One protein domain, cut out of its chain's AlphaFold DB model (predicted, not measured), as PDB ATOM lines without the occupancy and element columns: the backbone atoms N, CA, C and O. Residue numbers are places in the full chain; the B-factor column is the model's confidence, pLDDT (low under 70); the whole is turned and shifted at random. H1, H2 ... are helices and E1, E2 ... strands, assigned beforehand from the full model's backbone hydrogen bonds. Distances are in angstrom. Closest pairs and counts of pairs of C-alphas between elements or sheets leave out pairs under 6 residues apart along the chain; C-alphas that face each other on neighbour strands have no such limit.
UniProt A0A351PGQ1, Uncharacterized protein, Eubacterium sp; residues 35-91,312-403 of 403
ATOM      1  N   ARG A  35     243.750 247.713 276.586       31.89
ATOM      2  CA  ARG A  35     242.412 247.907 276.031       31.89
ATOM      3  C   ARG A  35     242.026 246.614 275.333       31.89
ATOM      4  O   ARG A  35     242.579 246.230 274.313       31.89
ATOM      5  N   ILE A  36     241.132 245.915 276.011       30.78
ATOM      6  CA  ILE A  36     240.604 244.587 275.735       30.78
ATOM      7  C   ILE A  36     239.989 244.545 274.322       30.78
ATOM      8  O   ILE A  36     238.869 244.998 274.128       30.78
ATOM      9  N   LEU A  37     240.697 243.927 273.371       28.12
ATOM     10  CA  LEU A  37     240.105 243.035 272.355       28.12
ATOM     11  C   LEU A  37     240.005 241.592 272.920       28.12
ATOM     12  O   LEU A  37     240.008 240.593 272.208       28.12
ATOM     13  N   GLY A  38     239.971 241.470 274.250       24.30
ATOM     14  CA  GLY A  38     240.053 240.229 275.020       24.30
ATOM     15  C   GLY A  38     238.735 239.467 275.139       24.30
ATOM     16  O   GLY A  38     238.387 239.035 276.229       24.30
ATOM     17  N   GLY A  39     238.023 239.272 274.026       28.19
ATOM     18  CA  GLY A  39     236.911 238.314 273.953       28.19
ATOM     19  C   GLY A  39     237.361 236.877 273.645       28.19
ATOM     20  O   GLY A  39     236.677 235.919 274.007       28.19
ATOM     21  N   LEU A  40     238.532 236.711 273.012       31.27
ATOM     22  CA  LEU A  40     239.077 235.398 272.636       31.27
ATOM     23  C   LEU A  40     240.177 234.888 273.579       31.27
ATOM     24  O   LEU A  40     240.245 233.690 273.839       31.27
ATOM     25  N   VAL A  41     240.991 235.777 274.157       29.80
ATOM     26  CA  VAL A  41     242.231 235.374 274.850       29.80
ATOM     27  C   VAL A  41     241.983 234.808 276.261       29.80
ATOM     28  O   VAL A  41     242.683 233.898 276.695       29.80
ATOM     29  N   ALA A  42     240.937 235.239 276.977       25.91
ATOM     30  CA  ALA A  42     240.685 234.753 278.343       25.91
ATOM     31  C   ALA A  42     240.128 233.311 278.408       25.91
ATOM     32  O   ALA A  42     240.303 232.621 279.413       25.91
ATOM     33  N   ALA A  43     239.507 232.809 277.334       30.06
ATOM     34  CA  ALA A  43     239.019 231.425 277.279       30.06
ATOM     35  C   ALA A  43     240.152 230.400 277.072       30.06
ATOM     36  O   ALA A  43     240.000 229.221 277.409       30.06
ATOM     37  N   GLY A  44     241.301 230.866 276.569       30.34
ATOM     38  CA  GLY A  44     242.481 230.056 276.292       30.34
ATOM     39  C   GLY A  44     243.179 229.507 277.533       30.34
ATOM     40  O   GLY A  44     244.007 228.628 277.388       30.34
ATOM     41  N   LEU A  45     242.857 229.931 278.760       29.41
ATOM     42  CA  LEU A  45     243.520 229.391 279.961       29.41
ATOM     43  C   LEU A  45     242.873 228.110 280.513       29.41
ATOM     44  O   LEU A  45     243.565 227.304 281.129       29.41
ATOM     45  N   ILE A  46     241.581 227.871 280.253       36.41
ATOM     46  CA  ILE A  46     240.876 226.659 280.722       36.41
ATOM     47  C   ILE A  46     240.893 225.556 279.645       36.41
ATOM     48  O   ILE A  46     240.967 224.376 279.983       36.41
ATOM     49  N   PHE A  47     240.919 225.938 278.358       30.59
ATOM     50  CA  PHE A  47     241.148 225.027 277.225       30.59
ATOM     51  C   PHE A  47     242.582 225.049 276.677       30.59
ATOM     52  O   PHE A  47     242.898 224.238 275.822       30.59
ATOM     53  N   GLY A  48     243.483 225.921 277.137       29.98
ATOM     54  CA  GLY A  48     244.858 226.009 276.600       29.98
ATOM     55  C   GLY A  48     245.699 224.762 276.823       29.98
ATOM     56  O   GLY A  48     246.717 224.578 276.167       29.98
ATOM     57  N   ILE A  49     245.249 223.879 277.714       31.50
ATOM     58  CA  ILE A  49     245.837 222.554 277.882       31.50
ATOM     59  C   ILE A  49     245.195 221.556 276.903       31.50
ATOM     60  O   ILE A  49     245.916 220.782 276.278       31.50
ATOM     61  N   SER A  50     243.879 221.609 276.672       31.16
ATOM     62  CA  SER A  50     243.183 220.724 275.723       31.16
ATOM     63  C   SER A  50     243.282 221.161 274.255       31.16
ATOM     64  O   SER A  50     243.134 220.333 273.373       31.16
ATOM     65  N   LEU A  51     243.640 222.410 273.941       31.05
ATOM     66  CA  LEU A  51     243.933 222.879 272.575       31.05
ATOM     67  C   LEU A  51     245.307 222.441 272.055       31.05
ATOM     68  O   LEU A  51     245.638 222.689 270.899       31.05
ATOM     69  N   SER A  52     246.045 221.669 272.852       31.58
ATOM     70  CA  SER A  52     247.069 220.765 272.333       31.58
ATOM     71  C   SER A  52     246.467 219.513 271.657       31.58
ATOM     72  O   SER A  52     247.129 218.476 271.580       31.58
ATOM     73  N   VAL A  53     245.241 219.590 271.103       29.16
ATOM     74  CA  VAL A  53     244.745 218.629 270.098       29.16
ATOM     75  C   VAL A  53     245.624 218.751 268.851       29.16
ATOM     76  O   VAL A  53     245.350 219.477 267.902       29.16
ATOM     77  N   GLY A  54     246.744 218.043 268.915       31.97
ATOM     78  CA  GLY A  54     247.804 218.014 267.920       31.97
ATOM     79  C   GLY A  54     249.088 217.361 268.431       31.97
ATOM     80  O   GLY A  54     249.881 216.896 267.620       31.97
ATOM     81  N   ILE A  55     249.294 217.246 269.751       35.06
ATOM     82  CA  ILE A  55     250.482 216.578 270.307       35.06
ATOM     83  C   ILE A  55     250.079 215.714 271.498       35.06
ATOM     84  O   ILE A  55     250.457 216.005 272.617       35.06
ATOM     85  N   HIS A  56     249.285 214.669 271.279       28.28
ATOM     86  CA  HIS A  56     249.384 213.400 272.021       28.28
ATOM     87  C   HIS A  56     248.513 212.342 271.332       28.28
ATOM     88  O   HIS A  56     247.734 211.617 271.948       28.28
ATOM     89  N   ASN A  57     248.694 212.184 270.015       30.67
ATOM     90  CA  ASN A  57     248.412 210.876 269.444       30.67
ATOM     91  C   ASN A  57     249.463 209.920 270.004       30.67
ATOM     92  O   ASN A  57     250.643 209.980 269.663       30.67
ATOM     93  N   ARG A  58     248.986 209.096 270.941       33.16
ATOM     94  CA  ARG A  58     249.494 207.784 271.338       33.16
ATOM     95  C   ARG A  58     250.650 207.320 270.465       33.16
ATOM     96  O   ARG A  58     250.464 207.172 269.262       33.16
ATOM     97  N   ILE A  59     251.771 207.016 271.118       32.69
ATOM     98  CA  ILE A  59     252.837 206.089 270.713       32.69
ATOM     99  C   ILE A  59     252.432 205.267 269.474       32.69
ATOM    100  O   ILE A  59     251.976 204.128 269.574       32.69
ATOM    101  N   SER A  60     252.597 205.858 268.294       34.09
ATOM    102  CA  SER A  60     252.606 205.156 267.025       34.09
ATOM    103  C   SER A  60     254.057 205.197 266.601       34.09
ATOM    104  O   SER A  60     254.642 206.221 266.267       34.09
ATOM    105  N   LYS A  61     254.700 204.050 266.774       38.03
ATOM    106  CA  LYS A  61     256.029 203.814 266.240       38.03
ATOM    107  C   LYS A  61     255.971 204.039 264.717       38.03
ATOM    108  O   LYS A  61     255.185 203.372 264.055       38.03
ATOM    109  N   ALA A  62     256.849 204.904 264.204       40.66
ATOM    110  CA  ALA A  62     257.330 204.945 262.816       40.66
ATOM    111  C   ALA A  62     256.328 205.296 261.689       40.66
ATOM    112  O   ALA A  62     256.206 204.535 260.731       40.66
ATOM    113  N   SER A  63     255.671 206.460 261.727       53.78
ATOM    114  CA  SER A  63     255.101 207.045 260.500       53.78
ATOM    115  C   SER A  63     255.545 208.491 260.304       53.78
ATOM    116  O   SER A  63     255.321 209.315 261.184       53.78
ATOM    117  N   ASP A  64     256.084 208.810 259.124       70.75
ATOM    118  CA  ASP A  64     256.499 210.166 258.715       70.75
ATOM    119  C   ASP A  64     255.310 211.121 258.480       70.75
ATOM    120  O   ASP A  64     255.483 212.237 257.991       70.75
ATOM    121  N   THR A  65     254.084 210.690 258.805       75.06
ATOM    122  CA  THR A  65     252.853 211.441 258.552       75.06
ATOM    123  C   THR A  65     251.898 211.465 259.740       75.06
ATOM    124  O   THR A  65     251.749 210.448 260.415       75.06
ATOM    125  N   THR A  66     251.158 212.564 259.891       78.31
ATOM    126  CA  THR A  66     250.077 212.768 260.863       78.31
ATOM    127  C   THR A  66     248.742 212.934 260.139       78.31
ATOM    128  O   THR A  66     248.664 213.588 259.097       78.31
ATOM    129  N   ILE A  67     247.682 212.337 260.689       80.88
ATOM    130  CA  ILE A  67     246.312 212.519 260.203       80.88
ATOM    131  C   ILE A  67     245.687 213.715 260.919       80.88
ATOM    132  O   ILE A  67     245.699 213.764 262.150       80.88
ATOM    133  N   VAL A  68     245.128 214.656 260.159       80.50
ATOM    134  CA  VAL A  68     244.419 215.831 260.682       80.50
ATOM    135  C   VAL A  68     243.035 215.958 260.048       80.50
ATOM    136  O   VAL A  68     242.834 215.555 258.904       80.50
ATOM    137  N   ASN A  69     242.081 216.528 260.783       83.50
ATOM    138  CA  ASN A  69     240.758 216.859 260.259       83.50
ATOM    139  C   ASN A  69     240.661 218.367 259.998       83.50
ATOM    140  O   ASN A  69     240.987 219.168 260.873       83.50
ATOM    141  N   ILE A  70     240.201 218.738 258.807       85.81
ATOM    142  CA  ILE A  70     239.993 220.121 258.377       85.81
ATOM    143  C   ILE A  70     238.523 220.262 258.000       85.81
ATOM    144  O   ILE A  70     238.136 219.950 256.875       85.81
ATOM    145  N   GLY A  71     237.691 220.664 258.965       80.62
ATOM    146  CA  GLY A  71     236.276 220.966 258.732       80.62
ATOM    147  C   GLY A  71     235.493 219.840 258.052       80.62
ATOM    148  O   GLY A  71     234.690 220.118 257.163       80.62
ATOM    149  N   GLY A  72     235.761 218.581 258.421       84.31
ATOM    150  CA  GLY A  72     235.109 217.398 257.847       84.31
ATOM    151  C   GLY A  72     235.938 216.625 256.816       84.31
ATOM    152  O   GLY A  72     235.529 215.535 256.421       84.31
ATOM    153  N   ILE A  73     237.113 217.125 256.423       87.12
ATOM    154  CA  ILE A  73     238.025 216.440 255.495       87.12
ATOM    155  C   ILE A  73     239.224 215.877 256.259       87.12
ATOM    156  O   ILE A  73     239.905 216.600 256.982       87.12
ATOM    157  N   GLU A  74     239.509 214.588 256.082       87.69
ATOM    158  CA  GLU A  74     240.722 213.962 256.612       87.69
ATOM    159  C   GLU A  74     241.913 214.214 255.674       87.69
ATOM    160  O   GLU A  74     241.836 213.971 254.468       87.69
ATOM    161  N   ARG A  75     243.030 214.691 256.229       86.94
ATOM    162  CA  ARG A  75     244.277 214.961 255.504       86.94
ATOM    163  C   ARG A  75     245.443 214.227 256.145       86.94
ATOM    164  O   ARG A  75     245.493 214.058 257.362       86.94
ATOM    165  N   ARG A  76     246.403 213.818 255.316       86.69
ATOM    166  CA  ARG A  76     247.649 213.175 255.739       86.69
ATOM    167  C   ARG A  76     248.815 214.117 255.465       86.69
ATOM    168  O   ARG A  76     249.228 214.280 254.321       86.69
ATOM    169  N   TYR A  77     249.348 214.715 256.518       87.00
ATOM    170  CA  TYR A  77     250.464 215.656 256.438       87.00
ATOM    171  C   TYR A  77     251.757 215.055 256.949       87.00
ATOM    172  O   TYR A  77     251.721 214.031 257.620       87.00
ATOM    173  N   LYS A  78     252.895 215.682 256.643       83.31
ATOM    174  CA  LYS A  78     254.189 215.307 257.229       83.31
ATOM    175  C   LYS A  78     254.154 215.521 258.743       83.31
ATOM    176  O   LYS A  78     253.561 216.485 259.223       83.31
ATOM    177  N   ALA A  79     254.761 214.607 259.490       68.81
ATOM    178  CA  ALA A  79     254.699 214.604 260.952       68.81
ATOM    179  C   ALA A  79     255.451 215.778 261.614       68.81
ATOM    180  O   ALA A  79     255.185 216.091 262.772       68.81
ATOM    181  N   ASP A  80     256.374 216.420 260.898       60.22
ATOM    182  CA  ASP A  80     257.226 217.516 261.368       60.22
ATOM    183  C   ASP A  80     256.662 218.919 261.091       60.22
ATOM    184  O   ASP A  80     257.223 219.897 261.580       60.22
ATOM    185  N   ILE A  81     255.554 219.030 260.348       63.84
ATOM    186  CA  ILE A  81     254.923 220.319 260.048       63.84
ATOM    187  C   ILE A  81     253.851 220.618 261.099       63.84
ATOM    188  O   ILE A  81     252.705 220.177 260.984       63.84
ATOM    189  N   SER A  82     254.206 221.420 262.104       64.06
ATOM    190  CA  SER A  82     253.243 222.045 263.017       64.06
ATOM    191  C   SER A  82     252.923 223.485 262.600       64.06
ATOM    192  O   SER A  82     253.722 224.149 261.932       64.06
ATOM    193  N   VAL A  83     251.729 223.951 262.972       64.31
ATOM    194  CA  VAL A  83     251.364 225.370 262.921       64.31
ATOM    195  C   VAL A  83     251.555 225.923 264.323       64.31
ATOM    196  O   VAL A  83     250.905 225.450 265.254       64.31
ATOM    197  N   LEU A  84     252.452 226.891 264.474       59.72
ATOM    198  CA  LEU A  84     252.660 227.571 265.748       59.72
ATOM    199  C   LEU A  84     251.885 228.894 265.724       59.72
ATOM    200  O   LEU A  84     252.266 229.791 264.964       59.72
ATOM    201  N   PRO A  85     250.785 229.004 266.494       56.44
ATOM    202  CA  PRO A  85     250.003 230.227 266.549       56.44
ATOM    203  C   PRO A  85     250.767 231.315 267.311       56.44
ATOM    204  O   PRO A  85     251.505 231.027 268.257       56.44
ATOM    205  N   SER A  86     250.549 232.567 266.925       52.34
ATOM    206  CA  SER A  86     250.969 233.754 267.670       52.34
ATOM    207  C   SER A  86     249.738 234.510 268.163       52.34
ATOM    208  O   SER A  86     248.740 234.597 267.452       52.34
ATOM    209  N   GLU A  87     249.801 235.094 269.357       49.16
ATOM    210  CA  GLU A  87     248.746 235.993 269.835       49.16
ATOM    211  C   GLU A  87     248.972 237.399 269.268       49.16
ATOM    212  O   GLU A  87     249.716 238.199 269.839       49.16
ATOM    213  N   LEU A  88     248.333 237.709 268.140       51.41
ATOM    214  CA  LEU A  88     248.390 239.039 267.539       51.41
ATOM    215  C   LEU A  88     247.054 239.745 267.631       51.41
ATOM    216  O   LEU A  88     246.106 239.429 266.923       51.41
ATOM    217  N   GLY A  89     246.999 240.784 268.458       58.81
ATOM    218  CA  GLY A  89     245.899 241.736 268.403       58.81
ATOM    219  C   GLY A  89     246.088 242.692 267.228       58.81
ATOM    220  O   GLY A  89     246.907 243.605 267.322       58.81
ATOM    221  N   ILE A  90     245.320 242.532 266.143       67.44
ATOM    222  CA  ILE A  90     245.142 243.626 265.176       67.44
ATOM    223  C   ILE A  90     244.085 244.574 265.716       67.44
ATOM    224  O   ILE A  90     242.936 244.193 265.937       67.44
ATOM    225  N   THR A  91     244.445 245.845 265.836       72.94
ATOM    226  CA  THR A  91     243.448 246.902 265.940       72.94
ATOM    227  C   THR A  91     243.052 247.343 264.534       72.94
ATOM    228  O   THR A  91     243.829 248.004 263.840       72.94
ATOM    229  N   TYR A 312     239.153 224.739 263.591       82.81
ATOM    230  CA  TYR A 312     239.966 224.060 262.595       82.81
ATOM    231  C   TYR A 312     241.033 225.014 262.061       82.81
ATOM    232  O   TYR A 312     240.833 226.229 262.033       82.81
ATOM    233  N   TYR A 313     242.147 224.441 261.609       84.44
ATOM    234  CA  TYR A 313     243.254 225.185 261.020       84.44
ATOM    235  C   TYR A 313     243.577 224.636 259.634       84.44
ATOM    236  O   TYR A 313     243.915 223.461 259.472       84.44
ATOM    237  N   LEU A 314     243.506 225.513 258.642       89.94
ATOM    238  CA  LEU A 314     243.961 225.275 257.280       89.94
ATOM    239  C   LEU A 314     245.213 226.118 257.045       89.94
ATOM    240  O   LEU A 314     245.283 227.262 257.473       89.94
ATOM    241  N   SER A 315     246.215 225.567 256.368       91.56
ATOM    242  CA  SER A 315     247.362 226.361 255.941       91.56
ATOM    243  C   SER A 315     247.958 225.835 254.648       91.56
ATOM    244  O   SER A 315     247.897 224.634 254.382       91.56
ATOM    245  N   GLY A 316     248.525 226.736 253.853       93.56
ATOM    246  CA  GLY A 316     249.039 226.418 252.527       93.56
ATOM    247  C   GLY A 316     249.477 227.662 251.762       93.56
ATOM    248  O   GLY A 316     249.468 228.764 252.308       93.56
ATOM    249  N   ILE A 317     249.874 227.476 250.506       96.88
ATOM    250  CA  ILE A 317     250.326 228.559 249.627       96.88
ATOM    251  C   ILE A 317     249.111 229.224 248.981       96.88
ATOM    252  O   ILE A 317     248.256 228.542 248.419       96.88
ATOM    253  N   VAL A 318     249.050 230.552 249.010       98.38
ATOM    254  CA  VAL A 318     248.053 231.318 248.260       98.38
ATOM    255  C   VAL A 318     248.383 231.226 246.773       98.38
ATOM    256  O   VAL A 318     249.410 231.732 246.321       98.38
ATOM    257  N   THR A 319     247.525 230.568 246.001       98.31
ATOM    258  CA  THR A 319     247.732 230.347 244.558       98.31
ATOM    259  C   THR A 319     246.916 231.300 243.693       98.31
ATOM    260  O   THR A 319     247.320 231.616 242.576       98.31
ATOM    261  N   GLU A 320     245.813 231.816 244.229       98.44
ATOM    262  CA  GLU A 320     244.948 232.794 243.580       98.44
ATOM    263  C   GLU A 320     244.415 233.777 244.624       98.44
ATOM    264  O   GLU A 320     244.116 233.391 245.754       98.44
ATOM    265  N   LEU A 321     244.302 235.046 244.240       98.12
ATOM    266  CA  LEU A 321     243.716 236.106 245.050       98.12
ATOM    267  C   LEU A 321     242.937 237.047 244.130       98.12
ATOM    268  O   LEU A 321     243.493 237.593 243.175       98.12
ATOM    269  N   THR A 322     241.652 237.218 244.421       97.44
ATOM    270  CA  THR A 322     240.725 238.104 243.708       97.44
ATOM    271  C   THR A 322     240.058 239.058 244.701       97.44
ATOM    272  O   THR A 322     240.386 239.048 245.886       97.44
ATOM    273  N   GLU A 323     239.121 239.888 244.238       95.31
ATOM    274  CA  GLU A 323     238.286 240.698 245.136       95.31
ATOM    275  C   GLU A 323     237.274 239.844 245.924       95.31
ATOM    276  O   GLU A 323     236.902 240.216 247.034       95.31
ATOM    277  N   ASP A 324     236.874 238.683 245.389       97.31
ATOM    278  CA  ASP A 324     235.780 237.870 245.935       97.31
ATOM    279  C   ASP A 324     236.260 236.684 246.787       97.31
ATOM    280  O   ASP A 324     235.536 236.194 247.654       97.31
ATOM    281  N   TYR A 325     237.458 236.166 246.520       97.75
ATOM    282  CA  TYR A 325     238.008 234.993 247.203       97.75
ATOM    283  C   TYR A 325     239.532 234.897 247.064       97.75
ATOM    284  O   TYR A 325     240.136 235.498 246.169       97.75
ATOM    285  N   LEU A 326     240.136 234.044 247.893       97.81
ATOM    286  CA  LEU A 326     241.491 233.523 247.698       97.81
ATOM    287  C   LEU A 326     241.495 231.984 247.654       97.81
ATOM    288  O   LEU A 326     240.605 231.343 248.219       97.81
ATOM    289  N   ILE A 327     242.490 231.393 246.991       98.50
ATOM    290  CA  ILE A 327     242.693 229.937 246.936       98.50
ATOM    291  C   ILE A 327     243.975 229.562 247.675       98.50
ATOM    292  O   ILE A 327     245.047 230.091 247.371       98.50
ATOM    293  N   ILE A 328     243.869 228.611 248.603       98.19
ATOM    294  CA  ILE A 328     244.991 228.046 249.362       98.19
ATOM    295  C   ILE A 328     245.255 226.618 248.888       98.19
ATOM    296  O   ILE A 328     244.358 225.781 248.930       98.19
ATOM    297  N   ASP A 329     246.495 226.336 248.496       97.69
ATOM    298  CA  ASP A 329     246.991 224.990 248.200       97.69
ATOM    299  C   ASP A 329     247.749 224.410 249.406       97.69
ATOM    300  O   ASP A 329     248.799 224.926 249.805       97.69
ATOM    301  N   ASP A 330     247.237 223.320 249.983       94.81
ATOM    302  CA  ASP A 330     247.852 222.647 251.134       94.81
ATOM    303  C   ASP A 330     248.989 221.664 250.779       94.81
ATOM    304  O   ASP A 330     249.549 221.021 251.677       94.81
ATOM    305  N   SER A 331     249.367 221.549 249.499       94.25
ATOM    306  CA  SER A 331     250.379 220.605 248.988       94.25
ATOM    307  C   SER A 331     251.709 220.648 249.748       94.25
ATOM    308  O   SER A 331     252.338 219.613 249.977       94.25
ATOM    309  N   ILE A 332     252.108 221.826 250.242       90.06
ATOM    310  CA  ILE A 332     253.335 222.033 251.027       90.06
ATOM    311  C   ILE A 332     253.385 221.177 252.308       90.06
ATOM    312  O   ILE A 332     254.471 220.800 252.768       90.06
ATOM    313  N   LYS A 333     252.211 220.830 252.856       88.19
ATOM    314  CA  LYS A 333     252.045 220.027 254.074       88.19
ATOM    315  C   LYS A 333     251.978 218.529 253.802       88.19
ATOM    316  O   LYS A 333     252.184 217.733 254.717       88.19
ATOM    317  N   CYS A 334     251.690 218.139 252.565       88.56
ATOM    318  CA  CYS A 334     251.476 216.752 252.172       88.56
ATOM    319  C   CYS A 334     252.803 216.013 251.979       88.56
ATOM    320  O   CYS A 334     253.788 216.596 251.529       88.56
ATOM    321  N   ALA A 335     252.840 214.721 252.319       85.06
ATOM    322  CA  ALA A 335     254.021 213.888 252.081       85.06
ATOM    323  C   ALA A 335     254.337 213.772 250.579       85.06
ATOM    324  O   ALA A 335     255.499 213.897 250.194       85.06
ATOM    325  N   ASP A 336     253.295 213.608 249.758       87.50
ATOM    326  CA  ASP A 336     253.332 213.779 248.308       87.50
ATOM    327  C   ASP A 336     252.596 215.071 247.930       87.50
ATOM    328  O   ASP A 336     251.445 215.277 248.312       87.50
ATOM    329  N   ALA A 337     253.252 215.956 247.180       89.62
ATOM    330  CA  ALA A 337     252.661 217.225 246.769       89.62
ATOM    331  C   ALA A 337     251.450 217.038 245.837       89.62
ATOM    332  O   ALA A 337     250.586 217.913 245.799       89.62
ATOM    333  N   SER A 338     251.343 215.910 245.117       92.81
ATOM    334  CA  SER A 338     250.171 215.635 244.272       92.81
ATOM    335  C   SER A 338     248.894 215.363 245.063       92.81
ATOM    336  O   SER A 338     247.811 215.417 244.487       92.81
ATOM    337  N   ASP A 339     249.012 215.082 246.363       93.44
ATOM    338  CA  ASP A 339     247.860 214.892 247.245       93.44
ATOM    339  C   ASP A 339     247.233 216.224 247.683       93.44
ATOM    340  O   ASP A 339     246.223 216.204 248.393       93.44
ATOM    341  N   GLY A 340     247.834 217.360 247.302       94.81
ATOM    342  CA  GLY A 340     247.378 218.707 247.633       94.81
ATOM    343  C   GLY A 340     245.932 218.977 247.219       94.81
ATOM    344  O   GLY A 340     245.464 218.531 246.171       94.81
ATOM    345  N   ILE A 341     245.218 219.712 248.065       96.50
ATOM    346  CA  ILE A 341     243.854 220.175 247.823       96.50
ATOM    347  C   ILE A 341     243.857 221.701 247.776       96.50
ATOM    348  O   ILE A 341     244.466 222.367 248.614       96.50
ATOM    349  N   LEU A 342     243.122 222.237 246.800       97.81
ATOM    350  CA  LEU A 342     242.802 223.653 246.707       97.81
ATOM    351  C   LEU A 342     241.562 223.946 247.549       97.81
ATOM    352  O   LEU A 342     240.518 223.321 247.350       97.81
ATOM    353  N   PHE A 343     241.688 224.899 248.466       98.12
ATOM    354  CA  PHE A 343     240.617 225.381 249.327       98.12
ATOM    355  C   PHE A 343     240.258 226.811 248.959       98.12
ATOM    356  O   PHE A 343     241.142 227.661 248.837       98.12
ATOM    357  N   LYS A 344     238.960 227.080 248.831       98.25
ATOM    358  CA  LYS A 344     238.453 228.416 248.526       98.25
ATOM    359  C   LYS A 344     238.053 229.143 249.803       98.25
ATOM    360  O   LYS A 344     237.240 228.634 250.572       98.25
ATOM    361  N   ILE A 345     238.603 230.338 250.010       98.06
ATOM    362  CA  ILE A 345     238.247 231.213 251.132       98.06
ATOM    363  C   ILE A 345     237.494 232.429 250.586       98.06
ATOM    364  O   ILE A 345     238.105 233.238 249.882       98.06
ATOM    365  N   PRO A 346     236.187 232.560 250.862       97.44
ATOM    366  CA  PRO A 346     235.411 233.734 250.472       97.44
ATOM    367  C   PRO A 346     235.907 235.002 251.181       97.44
ATOM    368  O   PRO A 346     236.244 234.958 252.364       97.44
ATOM    369  N   LEU A 347     235.955 236.129 250.464       96.62
ATOM    370  CA  LEU A 347     236.350 237.442 250.997       96.62
ATOM    371  C   LEU A 347     235.154 238.361 251.293       96.62
ATOM    372  O   LEU A 347     235.342 239.464 251.801       96.62
ATOM    373  N   ASP A 348     233.926 237.909 251.034       94.50
ATOM    374  CA  ASP A 348     232.715 238.528 251.585       94.50
ATOM    375  C   ASP A 348     232.585 238.290 253.103       94.50
ATOM    376  O   ASP A 348     231.894 239.042 253.794       94.50
ATOM    377  N   ASP A 349     233.314 237.306 253.642       92.19
ATOM    378  CA  ASP A 349     233.583 237.181 255.071       92.19
ATOM    379  C   ASP A 349     234.532 238.301 255.539       92.19
ATOM    380  O   ASP A 349     235.644 238.503 255.031       92.19
ATOM    381  N   ILE A 350     234.085 239.052 256.544       88.19
ATOM    382  CA  ILE A 350     234.810 240.220 257.038       88.19
ATOM    383  C   ILE A 350     236.125 239.854 257.739       88.19
ATOM    384  O   ILE A 350     237.087 240.621 257.683       88.19
ATOM    385  N   HIS A 351     236.199 238.685 258.379       87.81
ATOM    386  CA  HIS A 351     237.425 238.208 259.016       87.81
ATOM    387  C   HIS A 351     238.467 237.850 257.957       87.81
ATOM    388  O   HIS A 351     239.643 238.195 258.102       87.81
ATOM    389  N   ALA A 352     238.026 237.236 256.855       92.00
ATOM    390  CA  ALA A 352     238.891 236.879 255.742       92.00
ATOM    391  C   ALA A 352     239.454 238.112 255.018       92.00
ATOM    392  O   ALA A 352     240.673 238.263 254.900       92.00
ATOM    393  N   SER A 353     238.583 239.029 254.589       93.19
ATOM    394  CA  SER A 353     238.995 240.253 253.883       93.19
ATOM    395  C   SER A 353     239.915 241.142 254.717       93.19
ATOM    396  O   SER A 353     240.914 241.656 254.204       93.19
ATOM    397  N   ARG A 354     239.640 241.291 256.019       89.19
ATOM    398  CA  ARG A 354     240.530 242.024 256.929       89.19
ATOM    399  C   ARG A 354     241.871 241.330 257.106       89.19
ATOM    400  O   ARG A 354     242.882 242.024 257.043       89.19
ATOM    401  N   GLY A 355     241.885 240.010 257.300       88.31
ATOM    402  CA  GLY A 355     243.120 239.236 257.417       88.31
ATOM    403  C   GLY A 355     244.023 239.464 256.208       88.31
ATOM    404  O   GLY A 355     245.154 239.919 256.362       88.31
ATOM    405  N   VAL A 356     243.484 239.312 254.994       92.56
ATOM    406  CA  VAL A 356     244.225 239.573 253.749       92.56
ATOM    407  C   VAL A 356     244.767 241.003 253.683       92.56
ATOM    408  O   VAL A 356     245.956 241.199 253.427       92.56
ATOM    409  N   LYS A 357     243.920 242.005 253.956       91.31
ATOM    410  CA  LYS A 357     244.283 243.429 253.875       91.31
ATOM    411  C   LYS A 357     245.342 243.835 254.904       91.31
ATOM    412  O   LYS A 357     246.296 244.524 254.559       91.31
ATOM    413  N   TYR A 358     245.151 243.472 256.171       87.38
ATOM    414  CA  TYR A 358     245.985 243.950 257.280       87.38
ATOM    415  C   TYR A 358     247.266 243.131 257.471       87.38
ATOM    416  O   TYR A 358     248.219 243.649 258.052       87.38
ATOM    417  N   ARG A 359     247.310 241.889 256.972       87.81
ATOM    418  CA  ARG A 359     248.509 241.033 256.985       87.81
ATOM    419  C   ARG A 359     249.308 241.078 255.683       87.81
ATOM    420  O   ARG A 359     250.317 240.387 255.588       87.81
ATOM    421  N   ASP A 360     248.869 241.873 254.704       92.06
ATOM    422  CA  ASP A 360     249.507 241.989 253.386       92.06
ATOM    423  C   ASP A 360     249.745 240.605 252.743       92.06
ATOM    424  O   ASP A 360     250.870 240.214 252.398       92.06
ATOM    425  N   ILE A 361     248.666 239.813 252.672       94.50
ATOM    426  CA  ILE A 361     248.682 238.473 252.070       94.50
ATOM    427  C   ILE A 361     248.554 238.610 250.556       94.50
ATOM    428  O   ILE A 361     247.590 239.179 250.046       94.50
ATOM    429  N   ASN A 362     249.515 238.036 249.843       96.88
ATOM    430  CA  ASN A 362     249.636 238.069 248.396       96.88
ATOM    431  C   ASN A 362     249.782 236.649 247.821       96.88
ATOM    432  O   ASN A 362     250.059 235.681 248.532       96.88
ATOM    433  N   ILE A 363     249.625 236.518 246.501       98.12
ATOM    434  CA  ILE A 363     249.894 235.255 245.796       98.12
ATOM    435  C   ILE A 363     251.348 234.825 246.048       98.12
ATOM    436  O   ILE A 363     252.278 235.612 245.875       98.12
ATOM    437  N   GLY A 364     251.534 233.560 246.420       96.75
ATOM    438  CA  GLY A 364     252.820 232.961 246.776       96.75
ATOM    439  C   GLY A 364     253.137 232.988 248.273       96.75
ATOM    440  O   GLY A 364     254.038 232.261 248.696       96.75
ATOM    441  N   ASP A 365     252.400 233.760 249.076       96.31
ATOM    442  CA  ASP A 365     252.535 233.727 250.532       96.31
ATOM    443  C   ASP A 365     251.943 232.439 251.117       96.31
ATOM    444  O   ASP A 365     251.088 231.788 250.514       96.31
ATOM    445  N   ILE A 366     252.378 232.082 252.325       93.88
ATOM    446  CA  ILE A 366     251.701 231.057 253.118       93.88
ATOM    447  C   ILE A 366     250.602 231.748 253.915       93.88
ATOM    448  O   ILE A 366     250.873 232.706 254.632       93.88
ATOM    449  N   ALA A 367     249.376 231.247 253.815       93.06
ATOM    450  CA  ALA A 367     248.265 231.679 254.649       93.06
ATOM    451  C   ALA A 367     247.943 230.607 255.695       93.06
ATOM    452  O   ALA A 367     248.048 229.404 255.430       93.06
ATOM    453  N   VAL A 368     247.540 231.051 256.882       90.75
ATOM    454  CA  VAL A 368     247.008 230.218 257.962       90.75
ATOM    455  C   VAL A 368     245.606 230.719 258.276       90.75
ATOM    456  O   VAL A 368     245.425 231.874 258.635       90.75
ATOM    457  N   VAL A 369     244.610 229.857 258.118       89.69
ATOM    458  CA  VAL A 369     243.194 230.168 258.311       89.69
ATOM    459  C   VAL A 369     242.691 229.400 259.522       89.69
ATOM    460  O   VAL A 369     242.753 228.167 259.537       89.69
ATOM    461  N   SER A 370     242.158 230.115 260.510       87.62
ATOM    462  CA  SER A 370     241.381 229.518 261.595       87.62
ATOM    463  C   SER A 370     239.889 229.677 261.312       87.62
ATOM    464  O   SER A 370     239.428 230.738 260.883       87.62
ATOM    465  N   PHE A 371     239.114 228.610 261.501       86.38
ATOM    466  CA  PHE A 371     237.686 228.622 261.187       86.38
ATOM    467  C   PHE A 371     236.889 227.639 262.050       86.38
ATOM    468  O   PHE A 371     237.422 226.652 262.558       86.38
ATOM    469  N   ARG A 372     235.595 227.911 262.230       84.25
ATOM    470  CA  ARG A 372     234.660 227.090 263.029       84.25
ATOM    471  C   ARG A 372     233.614 226.359 262.193       84.25
ATOM    472  O   ARG A 372     232.916 225.499 262.726       84.25
ATOM    473  N   GLY A 373     233.475 226.722 260.919       85.38
ATOM    474  CA  GLY A 373     232.555 226.068 259.995       85.38
ATOM    475  C   GLY A 373     233.114 224.766 259.424       85.38
ATOM    476  O   GLY A 373     234.000 224.128 259.992       85.38
ATOM    477  N   ASN A 374     232.576 224.379 258.271       89.50
ATOM    478  CA  ASN A 374     232.988 223.183 257.538       89.50
ATOM    479  C   ASN A 374     233.615 223.557 256.193       89.50
ATOM    480  O   ASN A 374     233.502 224.702 255.736       89.50
ATOM    481  N   VAL A 375     234.227 222.561 255.554       93.81
ATOM    482  CA  VAL A 375     234.628 222.633 254.149       93.81
ATOM    483  C   VAL A 375     233.521 222.038 253.280       93.81
ATOM    484  O   VAL A 375     233.206 220.848 253.376       93.81
ATOM    485  N   ASP A 376     232.932 222.858 252.413       94.31
ATOM    486  CA  ASP A 376     231.944 222.412 251.436       94.31
ATOM    487  C   ASP A 376     232.636 221.792 250.215       94.31
ATOM    488  O   ASP A 376     233.057 222.471 249.277       94.31
ATOM    489  N   THR A 377     232.738 220.465 250.229       92.44
ATOM    490  CA  THR A 377     233.322 219.677 249.128       92.44
ATOM    491  C   THR A 377     232.490 219.687 247.843       92.44
ATOM    492  O   THR A 377     233.005 219.307 246.794       92.44
ATOM    493  N   GLN A 378     231.216 220.095 247.895       91.56
ATOM    494  CA  GLN A 378     230.365 220.240 246.707       91.56
ATOM    495  C   GLN A 378     230.466 221.639 246.087       91.56
ATOM    496  O   GLN A 378     230.061 221.824 244.940       91.56
ATOM    497  N   ALA A 379     231.026 222.600 246.822       89.88
ATOM    498  CA  ALA A 379     231.265 223.967 246.379       89.88
ATOM    499  C   ALA A 379     232.769 224.272 246.370       89.88
ATOM    500  O   ALA A 379     233.238 225.134 247.106       89.88
ATOM    501  N   ASP A 380     233.539 223.547 245.557       93.19
ATOM    502  CA  ASP A 380     234.968 223.814 245.314       93.19
ATOM    503  C   ASP A 380     235.834 223.887 246.590       93.19
ATOM    504  O   ASP A 380     236.747 224.704 246.698       93.19
ATOM    505  N   ASN A 381     235.531 223.038 247.579       96.06
ATOM    506  CA  ASN A 381     236.177 223.032 248.897       96.06
ATOM    507  C   ASN A 381     236.131 224.410 249.583       96.06
ATOM    508  O   ASN A 381     237.130 224.875 250.143       96.06
ATOM    509  N   THR A 382     234.975 225.076 249.524       97.31
ATOM    510  CA  THR A 382     234.780 226.386 250.154       97.31
ATOM    511  C   THR A 382     234.776 226.258 251.674       97.31
ATOM    512  O   THR A 382     234.023 225.466 252.244       97.31
ATOM    513  N   VAL A 383     235.608 227.054 252.340       96.06
ATOM    514  CA  VAL A 383     235.716 227.100 253.802       96.06
ATOM    515  C   VAL A 383     234.744 228.138 254.354       96.06
ATOM    516  O   VAL A 383     234.655 229.251 253.845       96.06
ATOM    517  N   THR A 384     234.020 227.776 255.412       93.38
ATOM    518  CA  THR A 384     233.008 228.636 256.046       93.38
ATOM    519  C   THR A 384     233.333 228.926 257.509       93.38
ATOM    520  O   THR A 384     234.072 228.181 258.158       93.38
ATOM    521  N   GLY A 385     232.744 229.999 258.049       88.12
ATOM    522  CA  GLY A 385     232.896 230.380 259.455       88.12
ATOM    523  C   GLY A 385     234.330 230.771 259.794       88.12
ATOM    524  O   GLY A 385     234.895 230.228 260.749       88.12
ATOM    525  N   ILE A 386     234.919 231.650 258.981       89.38
ATOM    526  CA  ILE A 386     236.287 232.130 259.165       89.38
ATOM    527  C   ILE A 386     236.352 232.939 260.459       89.38
ATOM    528  O   ILE A 386     235.474 233.745 260.756       89.38
ATOM    529  N   VAL A 387     237.383 232.683 261.255       85.12
ATOM    530  CA  VAL A 387     237.658 233.426 262.490       85.12
ATOM    531  C   VAL A 387     238.812 234.391 262.259       85.12
ATOM    532  O   VAL A 387     238.730 235.552 262.655       85.12
ATOM    533  N   GLU A 388     239.868 233.925 261.591       86.00
ATOM    534  CA  GLU A 388     241.059 234.721 261.303       86.00
ATOM    535  C   GLU A 388     241.833 234.143 260.114       86.00
ATOM    536  O   GLU A 388     241.809 232.930 259.871       86.00
ATOM    537  N   ILE A 389     242.536 235.020 259.392       88.44
ATOM    538  CA  ILE A 389     243.544 234.650 258.399       88.44
ATOM    539  C   ILE A 389     244.827 235.405 258.714       88.44
ATOM    540  O   ILE A 389     244.835 236.637 258.722       88.44
ATOM    541  N   ASP A 390     245.911 234.660 258.879       86.62
ATOM    542  CA  ASP A 390     247.237 235.205 259.096       86.62
ATOM    543  C   ASP A 390     248.213 234.834 257.987       86.62
ATOM    544  O   ASP A 390     248.071 233.827 257.283       86.62
ATOM    545  N   LYS A 391     249.255 235.656 257.874       89.31
ATOM    546  CA  LYS A 391     250.419 235.364 257.052       89.31
ATOM    547  C   LYS A 391     251.356 234.436 257.818       89.31
ATOM    548  O   LYS A 391     251.652 234.654 258.991       89.31
ATOM    549  N   GLY A 392     251.795 233.380 257.151       86.44
ATOM    550  CA  GLY A 392     252.719 232.400 257.689       86.44
ATOM    551  C   GLY A 392     254.072 232.417 256.990       86.44
ATOM    552  O   GLY A 392     254.220 232.876 255.857       86.44
ATOM    553  N   LYS A 393     255.060 231.812 257.645       85.75
ATOM    554  CA  LYS A 393     256.383 231.525 257.085       85.75
ATOM    555  C   LYS A 393     256.807 230.096 257.384       85.75
ATOM    556  O   LYS A 393     256.509 229.551 258.446       85.75
ATOM    557  N   LEU A 394     257.562 229.501 256.465       83.31
ATOM    558  CA  LEU A 394     258.258 228.247 256.735       83.31
ATOM    559  C   LEU A 394     259.511 228.509 257.573       83.31
ATOM    560  O   LEU A 394     260.384 229.281 257.178       83.31
ATOM    561  N   TYR A 395     259.636 227.813 258.697       78.50
ATOM    562  CA  TYR A 395     260.818 227.856 259.549       78.50
ATOM    563  C   TYR A 395     261.095 226.477 260.144       78.50
ATOM    564  O   TYR A 395     260.251 225.915 260.837       78.50
ATOM    565  N   ASN A 396     262.282 225.921 259.878       73.44
ATOM    566  CA  ASN A 396     262.687 224.585 260.339       73.44
ATOM    567  C   ASN A 396     261.620 223.505 260.081       73.44
ATOM    568  O   ASN A 396     261.288 222.730 260.974       73.44
ATOM    569  N   GLY A 397     261.033 223.502 258.880       69.06
ATOM    570  CA  GLY A 397     259.974 222.558 258.519       69.06
ATOM    571  C   GLY A 397     258.612 222.835 259.165       69.06
ATOM    572  O   GLY A 397     257.688 222.084 258.922       69.06
ATOM    573  N   ASN A 398     258.439 223.908 259.936       73.62
ATOM    574  CA  ASN A 398     257.162 224.288 260.548       73.62
ATOM    575  C   ASN A 398     256.569 225.526 259.878       73.62
ATOM    576  O   ASN A 398     257.298 226.314 259.275       73.62
ATOM    577  N   ILE A 399     255.255 225.713 260.009       76.88
ATOM    578  CA  ILE A 399     254.577 226.950 259.613       76.88
ATOM    579  C   ILE A 399     254.426 227.812 260.868       76.88
ATOM    580  O   ILE A 399     253.726 227.443 261.810       76.88
ATOM    581  N   LEU A 400     255.098 228.956 260.885       74.75
ATOM    582  CA  LEU A 400     254.953 229.963 261.933       74.75
ATOM    583  C   LEU A 400     254.008 231.049 261.448       74.75
ATOM    584  O   LEU A 400     254.167 231.501 260.316       74.75
ATOM    585  N   VAL A 401     253.087 231.486 262.299       72.69
ATOM    586  CA  VAL A 401     252.351 232.731 262.063       72.69
ATOM    587  C   VAL A 401     253.297 233.915 262.313       72.69
ATOM    588  O   VAL A 401     254.062 233.902 263.283       72.69
ATOM    589  N   ASP A 402     253.339 234.876 261.389       65.12
ATOM    590  CA  ASP A 402     254.180 236.074 261.511       65.12
ATOM    591  C   ASP A 402     253.621 237.033 262.559       65.12
ATOM    592  O   ASP A 402     252.454 237.389 262.450       65.12
ATOM    593  N   GLU A 403     254.471 237.464 263.507       55.66
ATOM    594  CA  GLU A 403     254.179 238.510 264.508       55.66
ATOM    595  C   GLU A 403     253.910 239.898 263.898       55.66
ATOM    596  O   GLU A 403     254.690 240.316 263.009       55.66
TER     597      GLU A 403
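Overview. This is residues 35 to 91 and 312 to 403 of the 403 residues of an uncharacterized protein of Eubacterium sp (UniProt A0A351PGQ1). A strongly twisted sheet of six strands makes the core, with the short helices H2 and H3 on its opposite faces and a separate hairpin, E1 and E2, beside H2 and the first residue of E3. The opening stretch runs outside this body, and its residues 42 to 52, of which 44 to 47 belong to H1, stick out. The printed part has 149 residues in the order H1 E1 E2 E3 E4 H2 E5 H3 E6 E7 E8; the large sheet runs E5 E4 E3 E6 E7 E8, all antiparallel. The class is mixed, helices and strands, with 69 residues, under half, in named elements. The whole is compact, with a radius of gyration of the C-alphas of 15.3 A and spans of 44 by 37 by 30 A.

Arrangement. Start at H1, residues 44 to 47, which is not on the large sheet. Go on to the hairpin of E1, residues 65 to 70, and E2, residues 73 to 78, where N 68 and O 75 are 2.9 A apart. Past the cut, E3, residues 312 to 321, bends by 81 degrees at 317; its closest C-alpha to E1 is Tyr 312, 5.8 A from that of Ile 70. E4, residues 325 to 329, forms a hairpin with E3, with N 319 and O 327 2.9 A apart. H2, residues 330 to 333, is on the sheet at a height of 6.5 A, and its closest C-alpha to E2 is Lys 333, 5.2 A from that of Tyr 77. Edge strand E5, residues 342 to 346, pairs with E4 through N 343 and O 328, 2.8 A. H3, residues 350 to 358, is on the opposite face from H2; the C-alphas of Gly 355 and Ile 389 are 4.7 A apart, its closest pair with E7, residues 386 to 395. E6, residues 366 to 371, E7 and edge strand E8, residues 398 to 401, form a meander, each the antiparallel neighbour of the one before: see N 369 and O 314 from E6 to E3, 2.8 A, N 390 and O 368 from E7 to E6, 2.8 A, and N 393 and O 400 from E7 to E8, 2.8 A. In H3 every O i to N i+4 pair is within hydrogen-bond range; H1 and H2 are too short for one.

Along the chain. Find C-alpha 44, where H1 begins, at (242.481, 230.056, 276.292). E1 spans 15.5 A and E2 16.3 A. From C-alpha 312 at (239.966, 224.060, 262.595), E3 runs 21.6 A. E4 spans 13.5 A, E5 13.1 A, H3 11.8 A, E6 16.4 A and E7 24.9 A. E8 ends at C-alpha 401, at (252.351, 232.731, 262.063).

Size, cuts and confidence. Look for the cut: residues 92 to 311 are not printed, and C-alphas 91 and 312 are 23.3 A apart. The links H1 to E1 and E6 to E7 are long. The mean pLDDT of the printed part is 75.6; 44 residues are under 70, among them 35 to 63 and 79 to 90.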